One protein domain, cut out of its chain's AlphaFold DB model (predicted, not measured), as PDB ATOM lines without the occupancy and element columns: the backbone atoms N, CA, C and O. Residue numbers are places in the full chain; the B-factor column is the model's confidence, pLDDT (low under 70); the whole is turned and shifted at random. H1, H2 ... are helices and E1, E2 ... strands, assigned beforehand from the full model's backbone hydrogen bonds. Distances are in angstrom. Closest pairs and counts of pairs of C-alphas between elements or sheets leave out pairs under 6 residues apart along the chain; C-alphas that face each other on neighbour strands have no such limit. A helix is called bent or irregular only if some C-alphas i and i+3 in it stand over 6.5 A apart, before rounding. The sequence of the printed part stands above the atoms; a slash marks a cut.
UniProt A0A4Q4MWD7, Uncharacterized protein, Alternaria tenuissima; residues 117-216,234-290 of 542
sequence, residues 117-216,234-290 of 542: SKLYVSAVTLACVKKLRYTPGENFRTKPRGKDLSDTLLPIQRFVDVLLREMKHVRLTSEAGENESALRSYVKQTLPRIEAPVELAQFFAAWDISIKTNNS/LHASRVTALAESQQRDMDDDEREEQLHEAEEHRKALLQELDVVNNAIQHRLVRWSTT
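Overview. This is residues 117 to 216 and 234 to 290 of the 542 residues of an uncharacterized protein of Alternaria tenuissima (UniProt A0A4Q4MWD7). One very long helix, H7, runs the length of the domain; H1, H3 and H5 run lengthwise along its second half, and residues 234 to 245 of H6 stick out at its first end. H2 packs on H1, H4 crosses the end of H3, and H5 packs on a tiny parallel sheet, E1 and E2. The 157 printed residues hold seven named helices and two named strands, in the order H1 H2 H3 H4 E1 H5 E2 H6 H7: mostly helix. The whole is loose, radius of gyration of the C-alphas 19.3 A, spanning 63 by 43 by 20 A.

Arrangement. H1, residues 123 to 131, is the hub, touching three helices. It touches H2, residues 135 to 139; the closest C-alphas, of Val 129 and Gly 137, are 6.1 A apart. It touches H3, residues 150 to 166, the same way at a shallow tilt of 15 degrees, closest at C-alphas 124 and 150, 5.0 A. Of H7, residues 252 to 288, residues 272 to 279 alone touch H1, the same way at a shallow tilt of 10 degrees, closest at C-alphas 279 and 129, 6.0 A. Residues 162 to 166 of H3 alone touch H4, residues 176 to 190, opposite ways at a steep tilt of 58 degrees, closest at C-alphas 163 and 187, 6.3 A. E1, residues 193 to 195, H5, residues 198 to 205, and E2, residues 210 to 212, form a strand-helix-strand unit, two parallel neighbour strands with a helix between, its crossover right-handed; N 194 and O 210 are within hydrogen-bond range at 3.0 A. H5 is near H3, with 11 pairs of C-alphas within 10 A. H6, residues 234 to 248, touches no helix. Every O i to N i+4 pair is within hydrogen-bond range in H1, H4, H6 and H7, against 10 of 13 in H3, 2 of 4 in H5 and 0 of 1 in H2, where 2 of 2 O i to N i+3 pairs are.

Along the chain. H1 begins at C-alpha 123, (309.504, 267.969, 223.604). First to last C-alpha, H3 measures 23.8 A, H4 21.1 A, H6 20.8 A and H7 53.6 A, ending at C-alpha 288, (335.582, 268.885, 212.814). H3 and H5 are irregular: C-alphas 152 and 155 are 7.4 A apart, as are 199 and 202.

Size, cuts and confidence. The C-alphas of Ser 174 and Asp 249, the two farthest apart, are 64.0 A apart. Residues 217 to 233 are not printed, and C-alphas 216 and 234 are 15.4 A apart across this cut. Of the links printed whole, none is long. Mean pLDDT of the printed part is 77.6; 18 residues are under 70, among them 213 to 216 and 245 to 250.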
ATOM      1  N   SER A 117     309.792 283.056 212.690       53.72
ATOM      2  CA  SER A 117     308.633 282.368 213.244       53.72
ATOM      3  C   SER A 117     309.098 281.381 214.317       53.72
ATOM      4  O   SER A 117     310.020 280.590 214.120       53.72
ATOM      5  N   LYS A 118     308.461 281.450 215.489       66.31
ATOM      6  CA  LYS A 118     308.729 280.552 216.619       66.31
ATOM      7  C   LYS A 118     308.303 279.140 216.213       66.31
ATOM      8  O   LYS A 118     307.119 278.815 216.261       66.31
ATOM      9  N   LEU A 119     309.258 278.336 215.749       74.38
ATOM     10  CA  LEU A 119     309.023 276.959 215.317       74.38
ATOM     11  C   LEU A 119     308.563 276.121 216.514       74.38
ATOM     12  O   LEU A 119     309.264 276.033 217.523       74.38
ATOM     13  N   TYR A 120     307.381 275.516 216.388       78.00
ATOM     14  CA  TYR A 120     306.834 274.594 217.378       78.00
ATOM     15  C   TYR A 120     307.271 273.164 217.044       78.00
ATOM     16  O   TYR A 120     307.026 272.679 215.939       78.00
ATOM     17  N   VAL A 121     307.924 272.498 217.995       82.19
ATOM     18  CA  VAL A 121     308.605 271.200 217.827       82.19
ATOM     19  C   VAL A 121     308.306 270.296 219.038       82.19
ATOM     20  O   VAL A 121     307.971 270.815 220.105       82.19
ATOM     21  N   SER A 122     308.377 268.968 218.909       84.56
ATOM     22  CA  SER A 122     308.137 268.041 220.031       84.56
ATOM     23  C   SER A 122     309.079 268.287 221.214       84.56
ATOM     24  O   SER A 122     310.191 268.809 221.057       84.56
ATOM     25  N   ALA A 123     308.659 267.879 222.414       83.56
ATOM     26  CA  ALA A 123     309.504 267.969 223.604       83.56
ATOM     27  C   ALA A 123     310.805 267.156 223.448       83.56
ATOM     28  O   ALA A 123     311.876 267.622 223.853       83.56
ATOM     29  N   VAL A 124     310.740 265.986 222.803       84.38
ATOM     30  CA  VAL A 124     311.914 265.153 222.497       84.38
ATOM     31  C   VAL A 124     312.852 265.816 221.487       84.38
ATOM     32  O   VAL A 124     314.047 265.919 221.778       84.38
ATOM     33  N   THR A 125     312.362 266.339 220.358       83.56
ATOM     34  CA  THR A 125     313.219 267.058 219.394       83.56
ATOM     35  C   THR A 125     313.881 268.268 220.042       83.56
ATOM     36  O   THR A 125     315.088 268.461 219.897       83.56
ATOM     37  N   LEU A 126     313.136 269.049 220.827       84.31
ATOM     38  CA  LEU A 126     313.665 270.205 221.552       84.31
ATOM     39  C   LEU A 126     314.744 269.796 222.576       84.31
ATOM     40  O   LEU A 126     315.751 270.495 222.725       84.31
ATOM     41  N   ALA A 127     314.602 268.639 223.231       84.31
ATOM     42  CA  ALA A 127     315.641 268.076 224.094       84.31
ATOM     43  C   ALA A 127     316.893 267.639 223.303       84.31
ATOM     44  O   ALA A 127     318.011 267.956 223.720       84.31
ATOM     45  N   CYS A 128     316.736 266.974 222.155       84.50
ATOM     46  CA  CYS A 128     317.843 266.599 221.264       84.50
ATOM     47  C   CYS A 128     318.606 267.832 220.754       84.50
ATOM     48  O   CYS A 128     319.828 267.903 220.879       84.50
ATOM     49  N   VAL A 129     317.885 268.842 220.267       86.06
ATOM     50  CA  VAL A 129     318.413 270.133 219.796       86.06
ATOM     51  C   VAL A 129     319.242 270.837 220.880       86.06
ATOM     52  O   VAL A 129     320.356 271.298 220.605       86.06
ATOM     53  N   LYS A 130     318.757 270.857 222.132       85.06
ATOM     54  CA  LYS A 130     319.499 271.407 223.281       85.06
ATOM     55  C   LYS A 130     320.754 270.589 223.615       85.06
ATOM     56  O   LYS A 130     321.818 271.179 223.803       85.06
ATOM     57  N   LYS A 131     320.677 269.250 223.623       86.19
ATOM     58  CA  LYS A 131     321.844 268.361 223.827       86.19
ATOM     59  C   LYS A 131     322.926 268.563 222.756       86.19
ATOM     60  O   LYS A 131     324.110 268.625 223.084       86.19
ATOM     61  N   LEU A 132     322.521 268.737 221.497       84.06
ATOM     62  CA  LEU A 132     323.398 268.976 220.342       84.06
ATOM     63  C   LEU A 132     323.990 270.401 220.294       84.06
ATOM     64  O   LEU A 132     324.906 270.652 219.509       84.06
ATOM     65  N   ARG A 133     323.523 271.333 221.146       82.75
ATOM     66  CA  ARG A 133     323.938 272.753 221.179       82.75
ATOM     67  C   ARG A 133     323.785 273.449 219.815       82.75
ATOM     68  O   ARG A 133     324.712 274.107 219.324       82.75
ATOM     69  N   TYR A 134     322.617 273.265 219.198       78.12
ATOM     70  CA  TYR A 134     322.228 273.894 217.934       78.12
ATOM     71  C   TYR A 134     321.666 275.302 218.174       78.12
ATOM     72  O   TYR A 134     320.615 275.457 218.791       78.12
ATOM     73  N   THR A 135     322.369 276.329 217.691       70.69
ATOM     74  CA  THR A 135     322.113 277.743 218.022       70.69
ATOM     75  C   THR A 135     320.770 278.297 217.519       70.69
ATOM     76  O   THR A 135     320.121 278.997 218.291       70.69
ATOM     77  N   PRO A 136     320.247 277.957 216.319       70.31
ATOM     78  CA  PRO A 136     318.886 278.362 215.940       70.31
ATOM     79  C   PRO A 136     317.796 277.780 216.855       70.31
ATOM     80  O   PRO A 136     316.701 278.338 216.939       70.31
ATOM     81  N   GLY A 137     318.106 276.688 217.565       64.81
ATOM     82  CA  GLY A 137     317.189 275.969 218.446       64.81
ATOM     83  C   GLY A 137     316.777 276.709 219.717       64.81
ATOM     84  O   GLY A 137     315.827 276.294 220.376       64.81
ATOM     85  N   GLU A 138     317.434 277.821 220.048       67.19
ATOM     86  CA  GLU A 138     317.036 278.705 221.152       67.19
ATOM     87  C   GLU A 138     315.677 279.387 220.887       67.19
ATOM     88  O   GLU A 138     314.968 279.736 221.827       67.19
ATOM     89  N   ASN A 139     315.265 279.492 219.616       72.88
ATOM     90  CA  ASN A 139     313.978 280.067 219.202       72.88
ATOM     91  C   ASN A 139     312.827 279.042 219.125       72.88
ATOM     92  O   ASN A 139     311.704 279.405 218.761       72.88
ATOM     93  N   PHE A 140     313.087 277.763 219.413       80.62
ATOM     94  CA  PHE A 140     312.084 276.703 219.305       80.62
ATOM     95  C   PHE A 140     311.190 276.646 220.549       80.62
ATOM     96  O   PHE A 140     311.658 276.735 221.684       80.62
ATOM     97  N   ARG A 141     309.888 276.448 220.330       77.94
ATOM     98  CA  ARG A 141     308.880 276.245 221.380       77.94
ATOM     99  C   ARG A 141     308.365 274.807 221.351       77.94
ATOM    100  O   ARG A 141     308.318 274.184 220.296       77.94
ATOM    101  N   THR A 142     307.955 274.285 222.501       82.12
ATOM    102  CA  THR A 142     307.344 272.951 222.591       82.12
ATOM    103  C   THR A 142     305.948 272.956 221.958       82.12
ATOM    104  O   THR A 142     305.177 273.891 222.185       82.12
ATOM    105  N   LYS A 143     305.594 271.922 221.187       82.94
ATOM    106  CA  LYS A 143     304.208 271.679 220.743       82.94
ATOM    107  C   LYS A 143     303.288 271.381 221.945       82.94
ATOM    108  O   LYS A 143     303.750 270.838 222.948       82.94
ATOM    109  N   PRO A 144     301.981 271.697 221.867       74.88
ATOM    110  CA  PRO A 144     301.008 271.225 222.850       74.88
ATOM    111  C   PRO A 144     300.844 269.700 222.749       74.88
ATOM    112  O   PRO A 144     300.929 269.147 221.654       74.88
ATOM    113  N   ARG A 145     300.548 269.029 223.874       67.31
ATOM    114  CA  ARG A 145     300.520 267.551 223.985       67.31
ATOM    115  C   ARG A 145     299.724 266.841 222.881       67.31
ATOM    116  O   ARG A 145     300.176 265.824 222.380       67.31
ATOM    117  N   GLY A 146     298.586 267.395 222.455       64.75
ATOM    118  CA  GLY A 146     297.750 266.826 221.385       64.75
ATOM    119  C   GLY A 146     298.338 266.891 219.965       64.75
ATOM    120  O   GLY A 146     297.680 266.448 219.032       64.75
ATOM    121  N   LYS A 147     299.535 267.463 219.778       69.69
ATOM    122  CA  LYS A 147     300.315 267.433 218.524       69.69
ATOM    123  C   LYS A 147     301.799 267.098 218.774       69.69
ATOM    124  O   LYS A 147     302.647 267.407 217.938       69.69
ATOM    125  N   ASP A 148     302.133 266.541 219.937       76.69
ATOM    126  CA  ASP A 148     303.512 266.274 220.352       76.69
ATOM    127  C   ASP A 148     303.981 264.900 219.844       76.69
ATOM    128  O   ASP A 148     303.469 263.867 220.257       76.69
ATOM    129  N   LEU A 149     304.978 264.887 218.954       78.06
ATOM    130  CA  LEU A 149     305.539 263.668 218.350       78.06
ATOM    131  C   LEU A 149     306.579 262.971 219.253       78.06
ATOM    132  O   LEU A 149     307.377 262.157 218.794       78.06
ATOM    133  N   SER A 150     306.619 263.305 220.545       80.19
ATOM    134  CA  SER A 150     307.654 262.820 221.465       80.19
ATOM    135  C   SER A 150     307.703 261.293 221.601       80.19
ATOM    136  O   SER A 150     308.798 260.741 221.703       80.19
ATOM    137  N   ASP A 151     306.561 260.605 221.541       78.38
ATOM    138  CA  ASP A 151     306.510 259.143 221.676       78.38
ATOM    139  C   ASP A 151     307.067 258.419 220.439       78.38
ATOM    140  O   ASP A 151     307.817 257.449 220.576       78.38
ATOM    141  N   THR A 152     306.789 258.917 219.226       79.62
ATOM    142  CA  THR A 152     307.347 258.350 217.984       79.62
ATOM    143  C   THR A 152     308.826 258.693 217.812       79.62
ATOM    144  O   THR A 152     309.587 257.871 217.303       79.62
ATOM    145  N   LEU A 153     309.261 259.869 218.280       83.12
ATOM    146  CA  LEU A 153     310.636 260.367 218.142       83.12
ATOM    147  C   LEU A 153     311.588 259.923 219.275       83.12
ATOM    148  O   LEU A 153     312.803 260.118 219.168       83.12
ATOM    149  N   LEU A 154     311.089 259.268 220.331       84.50
ATOM    150  CA  LEU A 154     311.889 258.730 221.445       84.50
ATOM    151  C   LEU A 154     313.117 257.880 221.020       84.50
ATOM    152  O   LEU A 154     314.175 258.026 221.646       84.50
ATOM    153  N   PRO A 155     313.071 257.030 219.967       84.56
ATOM    154  CA  PRO A 155     314.244 256.277 219.509       84.56
ATOM    155  C   PRO A 155     315.393 257.181 219.043       84.56
ATOM    156  O   PRO A 155     316.565 256.882 219.282       84.56
ATOM    157  N   ILE A 156     315.079 258.330 218.439       85.00
ATOM    158  CA  ILE A 156     316.077 259.291 217.948       85.00
ATOM    159  C   ILE A 156     316.807 259.941 219.124       85.00
ATOM    160  O   ILE A 156     318.007 260.191 219.037       85.00
ATOM    161  N   GLN A 157     316.134 260.142 220.261       86.38
ATOM    162  CA  GLN A 157     316.782 260.617 221.484       86.38
ATOM    163  C   GLN A 157     317.858 259.642 221.977       86.38
ATOM    164  O   GLN A 157     318.966 260.072 222.304       86.38
ATOM    165  N   ARG A 158     317.559 258.334 221.967       84.62
ATOM    166  CA  ARG A 158     318.519 257.274 222.330       84.62
ATOM    167  C   ARG A 158     319.728 257.276 221.390       84.62
ATOM    168  O   ARG A 158     320.862 257.187 221.853       84.62
ATOM    169  N   PHE A 159     319.488 257.435 220.089       87.06
ATOM    170  CA  PHE A 159     320.542 257.564 219.081       87.06
ATOM    171  C   PHE A 159     321.409 258.818 219.289       87.06
ATOM    172  O   PHE A 159     322.632 258.705 219.318       87.06
ATOM    173  N   VAL A 160     320.808 259.993 219.511       86.88
ATOM    174  CA  VAL A 160     321.539 261.248 219.779       86.88
ATOM    175  C   VAL A 160     322.395 261.147 221.049       86.88
ATOM    176  O   VAL A 160     323.516 261.657 221.069       86.88
ATOM    177  N   ASP A 161     321.915 260.463 222.092       87.75
ATOM    178  CA  ASP A 161     322.684 260.233 223.323       87.75
ATOM    179  C   ASP A 161     323.870 259.272 223.137       87.75
ATOM    180  O   ASP A 161     324.905 259.458 223.781       87.75
ATOM    181  N   VAL A 162     323.758 258.276 222.249       86.81
ATOM    182  CA  VAL A 162     324.880 257.396 221.871       86.81
ATOM    183  C   VAL A 162     325.860 258.126 220.954       86.81
ATOM    184  O   VAL A 162     327.054 258.121 221.232       86.81
ATOM    185  N   LEU A 163     325.390 258.860 219.943       87.38
ATOM    186  CA  LEU A 163     326.242 259.690 219.083       87.38
ATOM    187  C   LEU A 163     327.088 260.672 219.916       87.38
ATOM    188  O   LEU A 163     328.306 260.743 219.760       87.38
ATOM    189  N   LEU A 164     326.473 261.380 220.872       87.00
ATOM    190  CA  LEU A 164     327.168 262.306 221.780       87.00
ATOM    191  C   LEU A 164     328.057 261.624 222.838       87.00
ATOM    192  O   LEU A 164     328.832 262.319 223.513       87.00
ATOM    193  N   ARG A 165     327.955 260.301 223.002       87.19
ATOM    194  CA  ARG A 165     328.887 259.480 223.784       87.19
ATOM    195  C   ARG A 165     330.090 259.102 222.927       87.19
ATOM    196  O   ARG A 165     331.204 259.472 223.286       87.19
ATOM    197  N   GLU A 166     329.868 258.493 221.766       85.44
ATOM    198  CA  GLU A 166     330.952 258.010 220.905       85.44
ATOM    199  C   GLU A 166     331.814 259.155 220.350       85.44
ATOM    200  O   GLU A 166     333.036 259.032 220.319       85.44
ATOM    201  N   MET A 167     331.243 260.341 220.094       84.19
ATOM    202  CA  MET A 167     332.002 261.573 219.788       84.19
ATOM    203  C   MET A 167     333.034 261.991 220.864       84.19
ATOM    204  O   MET A 167     333.833 262.894 220.616       84.19
ATOM    205  N   LYS A 168     333.012 261.396 222.066       82.88
ATOM    206  CA  LYS A 168     334.016 261.588 223.135       82.88
ATOM    207  C   LYS A 168     335.020 260.434 223.242       82.88
ATOM    208  O   LYS A 168     335.989 260.560 223.986       82.88
ATOM    209  N   HIS A 169     334.764 259.316 222.565       79.50
ATOM    210  CA  HIS A 169     335.576 258.098 222.604       79.50
ATOM    211  C   HIS A 169     336.389 257.880 221.319       79.50
ATOM    212  O   HIS A 169     337.444 257.248 221.386       79.50
ATOM    213  N   VAL A 170     335.969 258.455 220.182       81.12
ATOM    214  CA  VAL A 170     336.794 258.523 218.961       81.12
ATOM    215  C   VAL A 170     338.132 259.201 219.273       81.12
ATOM    216  O   VAL A 170     338.175 260.332 219.761       81.12
ATOM    217  N   ARG A 171     339.236 258.515 218.958       76.44
ATOM    218  CA  ARG A 171     340.579 259.108 218.957       76.44
ATOM    219  C   ARG A 171     340.700 260.015 217.740       76.44
ATOM    220  O   ARG A 171     340.616 259.525 216.621       76.44
ATOM    221  N   LEU A 172     340.887 261.312 217.969       79.56
ATOM    222  CA  LEU A 172     340.871 262.289 216.886       79.56
ATOM    223  C   LEU A 172     342.171 262.236 216.070       79.56
ATOM    224  O   LEU A 172     343.236 262.525 216.617       79.56
ATOM    225  N   THR A 173     342.090 261.901 214.780       75.25
ATOM    226  CA  THR A 173     343.205 262.058 213.819       75.25
ATOM    227  C   THR A 173     343.109 263.410 213.101       75.25
ATOM    228  O   THR A 173     342.122 264.133 213.256       75.25
ATOM    229  N   SER A 174     344.108 263.771 212.294       68.88
ATOM    230  CA  SER A 174     344.085 264.982 211.453       68.88
ATOM    231  C   SER A 174     343.293 264.805 210.134       68.88
ATOM    232  O   SER A 174     343.245 265.705 209.285       68.88
ATOM    233  N   GLU A 175     342.642 263.653 209.938       73.88
ATOM    234  CA  GLU A 175     341.864 263.273 208.753       73.88
ATOM    235  C   GLU A 175     340.358 263.301 209.066       73.88
ATOM    236  O   GLU A 175     339.821 262.400 209.709       73.88
ATOM    237  N   ALA A 176     339.625 264.320 208.605       71.31
ATOM    238  CA  ALA A 176     338.188 264.430 208.900       71.31
ATOM    239  C   ALA A 176     337.371 263.195 208.449       71.31
ATOM    240  O   ALA A 176     336.444 262.793 209.150       71.31
ATOM    241  N   GLY A 177     337.755 262.560 207.333       74.50
ATOM    242  CA  GLY A 177     337.105 261.349 206.816       74.50
ATOM    243  C   GLY A 177     337.316 260.105 207.685       74.50
ATOM    244  O   GLY A 177     336.362 259.368 207.928       74.50
ATOM    245  N   GLU A 178     338.527 259.889 208.216       76.44
ATOM    246  CA  GLU A 178     338.798 258.809 209.183       76.44
ATOM    247  C   GLU A 178     337.986 258.994 210.465       76.44
ATOM    248  O   GLU A 178     337.406 258.048 210.990       76.44
ATOM    249  N   ASN A 179     337.913 260.230 210.962       80.25
ATOM    250  CA  ASN A 179     337.168 260.548 212.174       80.25
ATOM    251  C   ASN A 179     335.665 260.284 212.011       80.25
ATOM    252  O   ASN A 179     335.033 259.758 212.930       80.25
ATOM    253  N   GLU A 180     335.082 260.615 210.854       79.94
ATOM    254  CA  GLU A 180     333.671 260.330 210.588       79.94
ATOM    255  C   GLU A 180     333.412 258.831 210.370       79.94
ATOM    256  O   GLU A 180     332.457 258.294 210.935       79.94
ATOM    257  N   SER A 181     334.259 258.127 209.611       80.88
ATOM    258  CA  SER A 181     334.091 256.685 209.378       80.88
ATOM    259  C   SER A 181     334.289 255.868 210.660       80.88
ATOM    260  O   SER A 181     333.509 254.947 210.930       80.88
ATOM    261  N   ALA A 182     335.233 256.263 211.521       82.56
ATOM    262  CA  ALA A 182     335.377 255.737 212.873       82.56
ATOM    263  C   ALA A 182     334.126 256.020 213.720       82.56
ATOM    264  O   ALA A 182     333.572 255.089 214.303       82.56
ATOM    265  N   LEU A 183     333.625 257.263 213.753       84.69
ATOM    266  CA  LEU A 183     332.419 257.617 214.515       84.69
ATOM    267  C   LEU A 183     331.197 256.795 214.078       84.69
ATOM    268  O   LEU A 183     330.513 256.225 214.929       84.69
ATOM    269  N   ARG A 184     330.948 256.684 212.766       83.56
ATOM    270  CA  ARG A 184     329.886 255.833 212.200       83.56
ATOM    271  C   ARG A 184     330.064 254.373 212.626       83.56
ATOM    272  O   ARG A 184     329.102 253.747 213.066       83.56
ATOM    273  N   SER A 185     331.293 253.857 212.587       84.06
ATOM    274  CA  SER A 185     331.617 252.484 213.001       84.06
ATOM    275  C   SER A 185     331.343 252.233 214.491       84.06
ATOM    276  O   SER A 185     330.717 251.229 214.828       84.06
ATOM    277  N   TYR A 186     331.733 253.147 215.387       84.00
ATOM    278  CA  TYR A 186     331.448 253.026 216.825       84.00
ATOM    279  C   TYR A 186     329.950 253.127 217.138       84.00
ATOM    280  O   TYR A 186     329.430 252.343 217.936       84.00
ATOM    281  N   VAL A 187     329.228 254.036 216.475       84.75
ATOM    282  CA  VAL A 187     327.767 254.154 216.613       84.75
ATOM    283  C   VAL A 187     327.074 252.868 216.148       84.75
ATOM    284  O   VAL A 187     326.230 252.350 216.877       84.75
ATOM    285  N   LYS A 188     327.492 252.287 215.015       83.44
ATOM    286  CA  LYS A 188     326.991 251.002 214.492       83.44
ATOM    287  C   LYS A 188     327.294 249.814 215.417       83.44
ATOM    288  O   LYS A 188     326.464 248.920 215.552       83.44
ATOM    289  N   GLN A 189     328.447 249.809 216.091       82.69
ATOM    290  CA  GLN A 189     328.795 248.796 217.101       82.69
ATOM    291  C   GLN A 189     327.974 248.942 218.395       82.69
ATOM    292  O   GLN A 189     327.627 247.940 219.017       82.69
ATOM    293  N   THR A 190     327.646 250.174 218.792       80.88
ATOM    294  CA  THR A 190     326.943 250.477 220.055       80.88
ATOM    295  C   THR A 190     325.416 250.405 219.919       80.88
ATOM    296  O   THR A 190     324.724 250.045 220.872       80.88
ATOM    297  N   LEU A 191     324.877 250.708 218.734       81.94
ATOM    298  CA  LEU A 191     323.462 250.581 218.366       81.94
ATOM    299  C   LEU A 191     323.300 249.833 217.024       81.94
ATOM    300  O   LEU A 191     322.853 250.423 216.044       81.94
ATOM    301  N   PRO A 192     323.593 248.521 216.953       72.44
ATOM    302  CA  PRO A 192     323.375 247.741 215.730       72.44
ATOM    303  C   PRO A 192     321.882 247.528 215.420       72.44
ATOM    304  O   PRO A 192     321.511 247.256 214.278       72.44
ATOM    305  N   ARG A 193     321.014 247.613 216.441       74.94
ATOM    306  CA  ARG A 193     319.557 247.464 216.324       74.94
ATOM    307  C   ARG A 193     318.829 248.451 217.233       74.94
ATOM    308  O   ARG A 193     319.240 248.632 218.379       74.94
ATOM    309  N   ILE A 194     317.724 249.025 216.758       78.62
ATOM    310  CA  ILE A 194     316.850 249.905 217.548       78.62
ATOM    311  C   ILE A 194     315.372 249.537 217.372       78.62
ATOM    312  O   ILE A 194     314.941 249.150 216.291       78.62
ATOM    313  N   GLU A 195     314.588 249.644 218.440       78.88
ATOM    314  CA  GLU A 195     313.126 249.503 218.400       78.88
ATOM    315  C   GLU A 195     312.520 250.874 218.087       78.88
ATOM    316  O   GLU A 195     312.715 251.826 218.849       78.88
ATOM    317  N   ALA A 196     311.858 250.993 216.933       77.19
ATOM    318  CA  ALA A 196     311.381 252.266 216.393       77.19
ATOM    319  C   ALA A 196     310.196 252.078 215.416       77.19
ATOM    320  O   ALA A 196     310.067 251.005 214.819       77.19
ATOM    321  N   PRO A 197     309.341 253.104 215.216       75.62
ATOM    322  CA  PRO A 197     308.303 253.090 214.184       75.62
ATOM    323  C   PRO A 197     308.873 252.919 212.769       75.62
ATOM    324  O   PRO A 197     309.966 253.399 212.471       75.62
ATOM    325  N   VAL A 198     308.087 252.310 211.871       74.06
ATOM    326  CA  VAL A 198     308.453 252.111 210.452       74.06
ATOM    327  C   VAL A 198     308.756 253.441 209.750       74.06
ATOM    328  O   VAL A 198     309.659 253.509 208.922       74.06
ATOM    329  N   GLU A 199     308.074 254.520 210.145       76.62
ATOM    330  CA  GLU A 199     308.298 255.882 209.637       76.62
ATOM    331  C   GLU A 199     309.750 256.375 209.815       76.62
ATOM    332  O   GLU A 199     310.198 257.250 209.078       76.62
ATOM    333  N   LEU A 200     310.508 255.804 210.763       78.75
ATOM    334  CA  LEU A 200     311.905 256.160 211.027       78.75
ATOM    335  C   LEU A 200     312.924 255.267 210.296       78.75
ATOM    336  O   LEU A 200     314.129 255.486 210.440       78.75
ATOM    337  N   ALA A 201     312.479 254.281 209.505       75.31
ATOM    338  CA  ALA A 201     313.358 253.322 208.825       75.31
ATOM    339  C   ALA A 201     314.422 254.001 207.960       75.31
ATOM    340  O   ALA A 201     315.599 253.673 208.069       75.31
ATOM    341  N   GLN A 202     314.032 255.002 207.170       76.81
ATOM    342  CA  GLN A 202     314.947 255.728 206.288       76.81
ATOM    343  C   GLN A 202     315.984 256.554 207.073       76.81
ATOM    344  O   GLN A 202     317.141 256.628 206.667       76.81
ATOM    345  N   PHE A 203     315.608 257.114 208.231       81.00
ATOM    346  CA  PHE A 203     316.541 257.845 209.095       81.00
ATOM    347  C   PHE A 203     317.600 256.916 209.701       81.00
ATOM    348  O   PHE A 203     318.781 257.252 209.691       81.00
ATOM    349  N   PHE A 204     317.207 255.743 210.208       82.50
ATOM    350  CA  PHE A 204     318.149 254.802 210.826       82.50
ATOM    351  C   PHE A 204     318.980 254.010 209.804       82.50
ATOM    352  O   PHE A 204     320.163 253.767 210.050       82.50
ATOM    353  N   ALA A 205     318.422 253.709 208.626       79.38
ATOM    354  CA  ALA A 205     319.151 253.084 207.522       79.38
ATOM    355  C   ALA A 205     320.328 253.947 207.028       79.38
ATOM    356  O   ALA A 205     321.396 253.408 206.758       79.38
ATOM    357  N   ALA A 206     320.193 255.280 207.015       78.06
ATOM    358  CA  ALA A 206     321.279 256.208 206.661       78.06
ATOM    359  C   ALA A 206     322.490 256.193 207.632       78.06
ATOM    360  O   ALA A 206     323.511 256.836 207.368       78.06
ATOM    361  N   TRP A 207     322.379 255.465 208.750       77.00
ATOM    362  CA  TRP A 207     323.432 255.227 209.745       77.00
ATOM    363  C   TRP A 207     323.771 253.729 209.911       77.00
ATOM    364  O   TRP A 207     324.412 253.356 210.892       77.00
ATOM    365  N   ASP A 208     323.337 252.874 208.978       77.44
ATOM    366  CA  ASP A 208     323.427 251.403 209.021       77.44
ATOM    367  C   ASP A 208     322.743 250.733 210.237       77.44
ATOM    368  O   ASP A 208     323.064 249.592 210.594       77.44
ATOM    369  N   ILE A 209     321.796 251.409 210.896       79.81
ATOM    370  CA  ILE A 209     321.104 250.891 212.084       79.81
ATOM    371  C   ILE A 209     319.835 250.147 211.660       79.81
ATOM    372  O   ILE A 209     318.922 250.725 211.072       79.81
ATOM    373  N   SER A 210     319.742 248.861 212.007       76.12
ATOM    374  CA  SER A 210     318.556 248.049 211.696       76.12
ATOM    375  C   SER A 210     317.402 248.338 212.665       76.12
ATOM    376  O   SER A 210     317.584 248.287 213.884       76.12
ATOM    377  N   ILE A 211     316.191 248.565 212.155       76.06
ATOM    378  CA  ILE A 211     314.988 248.650 212.997       76.06
ATOM    379  C   ILE A 211     314.481 247.244 213.355       76.06
ATOM    380  O   ILE A 211     314.364 246.377 212.490       76.06
ATOM    381  N   LYS A 212     314.105 247.037 214.623       71.06
ATOM    382  CA  LYS A 212     313.089 246.046 215.000       71.06
ATOM    383  C   LYS A 212     311.715 246.710 214.939       71.06
ATOM    384  O   LYS A 212     311.475 247.684 215.653       71.06
ATOM    385  N   THR A 213     310.816 246.176 214.123       60.19
ATOM    386  CA  THR A 213     309.414 246.595 214.099       60.19
ATOM    387  C   THR A 213     308.634 245.808 215.153       60.19
ATOM    388  O   THR A 213     308.610 244.580 215.137       60.19
ATOM    389  N   ASN A 214     307.962 246.504 216.073       53.06
ATOM    390  CA  ASN A 214     307.239 245.868 217.189       53.06
ATOM    391  C   ASN A 214     305.975 245.087 216.759       53.06
ATOM    392  O   ASN A 214     305.296 244.512 217.605       53.06
ATOM    393  N   ASN A 215     305.665 245.057 215.457       48.97
ATOM    394  CA  ASN A 215     304.451 244.464 214.893       48.97
ATOM    395  C   ASN A 215     304.672 243.060 214.304       48.97
ATOM    396  O   ASN A 215     303.727 242.469 213.791       48.97
ATOM    397  N   SER A 216     305.890 242.511 214.377       38.72
ATOM    398  CA  SER A 216     306.102 241.072 214.218       38.72
ATOM    399  C   SER A 216     306.067 240.434 215.610       38.72
ATOM    400  O   SER A 216     307.076 240.495 216.320       38.72
ATOM    401  N   LEU A 234     295.361 232.620 207.611       81.25
ATOM    402  CA  LEU A 234     294.275 233.026 208.509       81.25
ATOM    403  C   LEU A 234     294.507 234.427 209.092       81.25
ATOM    404  O   LEU A 234     293.577 235.235 209.133       81.25
ATOM    405  N   HIS A 235     295.739 234.757 209.491       75.94
ATOM    406  CA  HIS A 235     296.087 236.093 209.975       75.94
ATOM    407  C   HIS A 235     295.952 237.150 208.870       75.94
ATOM    408  O   HIS A 235     295.334 238.190 209.095       75.94
ATOM    409  N   ALA A 236     296.467 236.881 207.666       75.19
ATOM    410  CA  ALA A 236     296.324 237.771 206.515       75.19
ATOM    411  C   ALA A 236     294.846 237.984 206.149       75.19
ATOM    412  O   ALA A 236     294.403 239.125 206.043       75.19
ATOM    413  N   SER A 237     294.060 236.905 206.056       81.94
ATOM    414  CA  SER A 237     292.614 236.972 205.812       81.94
ATOM    415  C   SER A 237     291.894 237.821 206.867       81.94
ATOM    416  O   SER A 237     291.094 238.686 206.515       81.94
ATOM    417  N   ARG A 238     292.228 237.652 208.153       79.31
ATOM    418  CA  ARG A 238     291.637 238.423 209.256       79.31
ATOM    419  C   ARG A 238     292.014 239.906 209.219       79.31
ATOM    420  O   ARG A 238     291.155 240.741 209.485       79.31
ATOM    421  N   VAL A 239     293.264 240.239 208.894       79.44
ATOM    422  CA  VAL A 239     293.713 241.635 208.741       79.44
ATOM    423  C   VAL A 239     293.014 242.295 207.554       79.44
ATOM    424  O   VAL A 239     292.469 243.384 207.713       79.44
ATOM    425  N   THR A 240     292.952 241.624 206.400       77.56
ATOM    426  CA  THR A 240     292.251 242.133 205.212       77.56
ATOM    427  C   THR A 240     290.757 242.310 205.473       77.56
ATOM    428  O   THR A 240     290.221 243.364 205.158       77.56
ATOM    429  N   ALA A 241     290.090 241.344 206.114       75.00
ATOM    430  CA  ALA A 241     288.664 241.439 206.429       75.00
ATOM    431  C   ALA A 241     288.339 242.575 207.420       75.00
ATOM    432  O   ALA A 241     287.320 243.242 207.262       75.00
ATOM    433  N   LEU A 242     289.205 242.828 208.410       72.94
ATOM    434  CA  LEU A 242     289.052 243.960 209.337       72.94
ATOM    435  C   LEU A 242     289.327 245.310 208.659       72.94
ATOM    436  O   LEU A 242     288.629 246.285 208.934       72.94
ATOM    437  N   ALA A 243     290.317 245.376 207.766       71.12
ATOM    438  CA  ALA A 243     290.581 246.571 206.968       71.12
ATOM    439  C   ALA A 243     289.434 246.852 205.982       71.12
ATOM    440  O   ALA A 243     289.053 248.005 205.796       71.12
ATOM    441  N   GLU A 244     288.849 245.813 205.383       73.69
ATOM    442  CA  GLU A 244     287.712 245.938 204.474       73.69
ATOM    443  C   GLU A 244     286.421 246.323 205.212       73.69
ATOM    444  O   GLU A 244     285.703 247.194 204.727       73.69
ATOM    445  N   SER A 245     286.134 245.768 206.397       69.81
ATOM    446  CA  SER A 245     284.983 246.223 207.193       69.81
ATOM    447  C   SER A 245     285.144 247.691 207.599       69.81
ATOM    448  O   SER A 245     284.244 248.491 207.365       69.81
ATOM    449  N   GLN A 246     286.333 248.090 208.067       63.97
ATOM    450  CA  GLN A 246     286.630 249.497 208.365       63.97
ATOM    451  C   GLN A 246     286.547 250.414 207.133       63.97
ATOM    452  O   GLN A 246     286.228 251.585 207.288       63.97
ATOM    453  N   GLN A 247     286.791 249.916 205.915       61.38
ATOM    454  CA  GLN A 247     286.588 250.687 204.679       61.38
ATOM    455  C   GLN A 247     285.126 250.751 204.214       61.38
ATOM    456  O   GLN A 247     284.805 251.628 203.418       61.38
ATOM    457  N   ARG A 248     284.255 249.843 204.670       63.34
ATOM    458  CA  ARG A 248     282.818 249.824 204.338       63.34
ATOM    459  C   ARG A 248     281.964 250.611 205.337       63.34
ATOM    460  O   ARG A 248     280.943 251.157 204.938       63.34
ATOM    461  N   ASP A 249     282.398 250.690 206.593       63.62
ATOM    462  CA  ASP A 249     281.699 251.398 207.679       63.62
ATOM    463  C   ASP A 249     282.057 252.905 207.761       63.62
ATOM    464  O   ASP A 249     281.594 253.610 208.658       63.62
ATOM    465  N   MET A 250     282.901 253.401 206.848       61.03
ATOM    466  CA  MET A 250     283.398 254.783 206.782       61.03
ATOM    467  C   MET A 250     282.784 255.536 205.593       61.03
ATOM    468  O   MET A 250     282.954 255.116 204.449       61.03
ATOM    469  N   ASP A 251     282.154 256.689 205.847       72.88
ATOM    470  CA  ASP A 251     281.756 257.634 204.791       72.88
ATOM    471  C   ASP A 251     283.003 258.146 204.026       72.88
ATOM    472  O   ASP A 251     284.056 258.370 204.633       72.88
ATOM    473  N   ASP A 252     282.892 258.410 202.714       70.94
ATOM    474  CA  ASP A 252     284.010 258.937 201.897       70.94
ATOM    475  C   ASP A 252     284.605 260.240 202.481       70.94
ATOM    476  O   ASP A 252     285.825 260.409 202.503       70.94
ATOM    477  N   ASP A 253     283.761 261.118 203.043       70.62
ATOM    478  CA  ASP A 253     284.169 262.334 203.770       70.62
ATOM    479  C   ASP A 253     285.101 262.013 204.964       70.62
ATOM    480  O   ASP A 253     286.099 262.703 205.190       70.62
ATOM    481  N   GLU A 254     284.796 260.965 205.743       72.31
ATOM    482  CA  GLU A 254     285.593 260.570 206.915       72.31
ATOM    483  C   GLU A 254     286.898 259.867 206.482       72.31
ATOM    484  O   GLU A 254     287.930 259.992 207.150       72.31
ATOM    485  N   ARG A 255     286.893 259.193 205.323       70.69
ATOM    486  CA  ARG A 255     288.089 258.606 204.693       70.69
ATOM    487  C   ARG A 255     289.050 259.681 204.176       70.69
ATOM    488  O   ARG A 255     290.259 259.549 204.382       70.69
ATOM    489  N   GLU A 256     288.547 260.744 203.546       73.00
ATOM    490  CA  GLU A 256     289.373 261.892 203.147       73.00
ATOM    491  C   GLU A 256     289.941 262.645 204.368       73.00
ATOM    492  O   GLU A 256     291.128 262.986 204.357       73.00
ATOM    493  N   GLU A 257     289.162 262.850 205.444       75.12
ATOM    494  CA  GLU A 257     289.659 263.508 206.671       75.12
ATOM    495  C   GLU A 257     290.803 262.689 207.315       75.12
ATOM    496  O   GLU A 257     291.857 263.258 207.613       75.12
ATOM    497  N   GLN A 258     290.685 261.355 207.416       75.19
ATOM    498  CA  GLN A 258     291.770 260.497 207.932       75.19
ATOM    499  C   GLN A 258     293.033 260.499 207.055       75.19
ATOM    500  O   GLN A 258     294.147 260.565 207.585       75.19
ATOM    501  N   LEU A 259     292.897 260.443 205.724       74.12
ATOM    502  CA  LEU A 259     294.050 260.507 204.815       74.12
ATOM    503  C   LEU A 259     294.775 261.857 204.926       74.12
ATOM    504  O   LEU A 259     296.009 261.896 204.944       74.12
ATOM    505  N   HIS A 260     294.028 262.954 205.070       73.88
ATOM    506  CA  HIS A 260     294.603 264.281 205.268       73.88
ATOM    507  C   HIS A 260     295.311 264.414 206.629       73.88
ATOM    508  O   HIS A 260     296.414 264.966 206.688       73.88
ATOM    509  N   GLU A 261     294.744 263.879 207.719       76.88
ATOM    510  CA  GLU A 261     295.407 263.856 209.034       76.88
ATOM    511  C   GLU A 261     296.689 263.002 209.027       76.88
ATOM    512  O   GLU A 261     297.714 263.427 209.572       76.88
ATOM    513  N   ALA A 262     296.690 261.850 208.348       75.69
ATOM    514  CA  ALA A 262     297.884 261.015 208.174       75.69
ATOM    515  C   ALA A 262     298.977 261.720 207.343       75.69
ATOM    516  O   ALA A 262     300.165 261.661 207.679       75.69
ATOM    517  N   GLU A 263     298.594 262.450 206.291       76.50
ATOM    518  CA  GLU A 263     299.520 263.298 205.541       76.50
ATOM    519  C   GLU A 263     300.075 264.458 206.386       76.50
ATOM    520  O   GLU A 263     301.277 264.734 206.309       76.50
ATOM    521  N   GLU A 264     299.255 265.137 207.197       78.56
ATOM    522  CA  GLU A 264     299.732 266.170 208.130       78.56
ATOM    523  C   GLU A 264     300.709 265.593 209.164       78.56
ATOM    524  O   GLU A 264     301.761 266.196 209.399       78.56
ATOM    525  N   HIS A 265     300.418 264.415 209.728       77.75
ATOM    526  CA  HIS A 265     301.312 263.708 210.650       77.75
ATOM    527  C   HIS A 265     302.676 263.440 210.003       77.75
ATOM    528  O   HIS A 265     303.711 263.847 210.539       77.75
ATOM    529  N   ARG A 266     302.690 262.851 208.799       78.56
ATOM    530  CA  ARG A 266     303.925 262.550 208.059       78.56
ATOM    531  C   ARG A 266     304.720 263.811 207.709       78.56
ATOM    532  O   ARG A 266     305.941 263.830 207.872       78.56
ATOM    533  N   LYS A 267     304.054 264.886 207.270       79.12
ATOM    534  CA  LYS A 267     304.693 266.188 206.984       79.12
ATOM    535  C   LYS A 267     305.302 266.801 208.252       79.12
ATOM    536  O   LYS A 267     306.423 267.309 208.207       79.12
ATOM    537  N   ALA A 268     304.607 266.709 209.387       79.44
ATOM    538  CA  ALA A 268     305.101 267.185 210.677       79.44
ATOM    539  C   ALA A 268     306.293 266.360 211.196       79.44
ATOM    540  O   ALA A 268     307.248 266.948 211.703       79.44
ATOM    541  N   LEU A 269     306.271 265.031 211.039       81.50
ATOM    542  CA  LEU A 269     307.378 264.139 211.401       81.50
ATOM    543  C   LEU A 269     308.642 264.466 210.596       81.50
ATOM    544  O   LEU A 269     309.708 264.660 211.177       81.50
ATOM    545  N   LEU A 270     308.514 264.600 209.271       79.75
ATOM    546  CA  LEU A 270     309.625 264.967 208.385       79.75
ATOM    547  C   LEU A 270     310.219 266.335 208.748       79.75
ATOM    548  O   LEU A 270     311.438 266.469 208.807       79.75
ATOM    549  N   GLN A 271     309.385 267.327 209.082       82.50
ATOM    550  CA  GLN A 271     309.858 268.638 209.541       82.50
ATOM    551  C   GLN A 271     310.672 268.555 210.849       82.50
ATOM    552  O   GLN A 271     311.612 269.330 211.038       82.50
ATOM    553  N   GLU A 272     310.340 267.636 211.760       81.88
ATOM    554  CA  GLU A 272     311.117 267.428 212.987       81.88
ATOM    555  C   GLU A 272     312.405 266.633 212.750       81.88
ATOM    556  O   GLU A 272     313.449 266.987 213.304       81.88
ATOM    557  N   LEU A 273     312.367 265.624 211.877       83.19
ATOM    558  CA  LEU A 273     313.552 264.884 211.432       83.19
ATOM    559  C   LEU A 273     314.570 265.807 210.752       83.19
ATOM    560  O   LEU A 273     315.755 265.749 211.083       83.19
ATOM    561  N   ASP A 274     314.109 266.719 209.894       79.31
ATOM    562  CA  ASP A 274     314.907 267.808 209.318       79.31
ATOM    563  C   ASP A 274     315.617 268.616 210.412       79.31
ATOM    564  O   ASP A 274     316.822 268.864 210.331       79.31
ATOM    565  N   VAL A 275     314.886 269.030 211.452       82.19
ATOM    566  CA  VAL A 275     315.431 269.827 212.560       82.19
ATOM    567  C   VAL A 275     316.492 269.051 213.345       82.19
ATOM    568  O   VAL A 275     317.541 269.620 213.661       82.19
ATOM    569  N   VAL A 276     316.279 267.760 213.621       83.25
ATOM    570  CA  VAL A 276     317.290 266.920 214.288       83.25
ATOM    571  C   VAL A 276     318.509 266.697 213.388       83.25
ATOM    572  O   VAL A 276     319.635 266.837 213.862       83.25
ATOM    573  N   ASN A 277     318.321 266.413 212.098       83.25
ATOM    574  CA  ASN A 277     319.416 266.187 211.151       83.25
ATOM    575  C   ASN A 277     320.289 267.446 210.993       83.25
ATOM    576  O   ASN A 277     321.507 267.383 211.151       83.25
ATOM    577  N   ASN A 278     319.673 268.622 210.824       79.38
ATOM    578  CA  ASN A 278     320.378 269.910 210.815       79.38
ATOM    579  C   ASN A 278     321.151 270.162 212.128       79.38
ATOM    580  O   ASN A 278     322.272 270.675 212.103       79.38
ATOM    581  N   ALA A 279     320.589 269.776 213.280       77.81
ATOM    582  CA  ALA A 279     321.268 269.884 214.571       77.81
ATOM    583  C   ALA A 279     322.456 268.911 214.708       77.81
ATOM    584  O   ALA A 279     323.485 269.292 215.275       77.81
ATOM    585  N   ILE A 280     322.352 267.692 214.163       82.00
ATOM    586  CA  ILE A 280     323.446 266.709 214.100       82.00
ATOM    587  C   ILE A 280     324.563 267.217 213.184       82.00
ATOM    588  O   ILE A 280     325.708 267.296 213.622       82.00
ATOM    589  N   GLN A 281     324.247 267.638 211.958       82.38
ATOM    590  CA  GLN A 281     325.227 268.172 211.005       82.38
ATOM    591  C   GLN A 281     325.974 269.381 211.585       82.38
ATOM    592  O   GLN A 281     327.204 269.408 211.593       82.38
ATOM    593  N   HIS A 282     325.261 270.340 212.183       79.88
ATOM    594  CA  HIS A 282     325.883 271.470 212.878       79.88
ATOM    595  C   HIS A 282     326.768 271.029 214.059       79.88
ATOM    596  O   HIS A 282     327.820 271.624 214.306       79.88
ATOM    597  N   ARG A 283     326.388 269.972 214.791       83.62
ATOM    598  CA  ARG A 283     327.209 269.406 215.870       83.62
ATOM    599  C   ARG A 283     328.479 268.728 215.341       83.62
ATOM    600  O   ARG A 283     329.518 268.882 215.984       83.62
ATOM    601  N   LEU A 284     328.411 268.042 214.198       82.50
ATOM    602  CA  LEU A 284     329.557 267.431 213.512       82.50
ATOM    603  C   LEU A 284     330.508 268.493 212.940       82.50
ATOM    604  O   LEU A 284     331.708 268.420 213.186       82.50
ATOM    605  N   VAL A 285     329.995 269.545 212.293       81.50
ATOM    606  CA  VAL A 285     330.810 270.684 211.815       81.50
ATOM    607  C   VAL A 285     331.507 271.407 212.978       81.50
ATOM    608  O   VAL A 285     332.672 271.777 212.880       81.50
ATOM    609  N   ARG A 286     330.848 271.543 214.136       84.12
ATOM    610  CA  ARG A 286     331.478 272.069 215.366       84.12
ATOM    611  C   ARG A 286     332.438 271.093 216.060       84.12
ATOM    612  O   ARG A 286     333.026 271.458 217.080       84.12
ATOM    613  N   TRP A 287     332.562 269.863 215.566       83.19
ATOM    614  CA  TRP A 287     333.493 268.843 216.051       83.19
ATOM    615  C   TRP A 287     334.673 268.654 215.090       83.19
ATOM    616  O   TRP A 287     335.800 268.502 215.561       83.19
ATOM    617  N   SER A 288     334.474 268.809 213.776       79.81
ATOM    618  CA  SER A 288     335.582 268.885 212.814       79.81
ATOM    619  C   SER A 288     336.512 270.075 213.103       79.81
ATOM    620  O   SER A 288     337.728 269.940 213.010       79.81
ATOM    621  N   THR A 289     335.982 271.198 213.609       79.69
ATOM    622  CA  THR A 289     336.790 272.323 214.132       79.69
ATOM    623  C   THR A 289     337.535 272.031 215.445       79.69
ATOM    624  O   THR A 289     338.231 272.910 215.948       79.69
ATOM    625  N   THR A 290     337.366 270.846 216.041       80.00
ATOM    626  CA  THR A 290     338.104 270.393 217.241       80.00
ATOM    627  C   THR A 290     339.077 269.245 216.962       80.00
ATOM    628  O   THR A 290     339.685 268.730 217.898       80.00
TER     629      THR A 290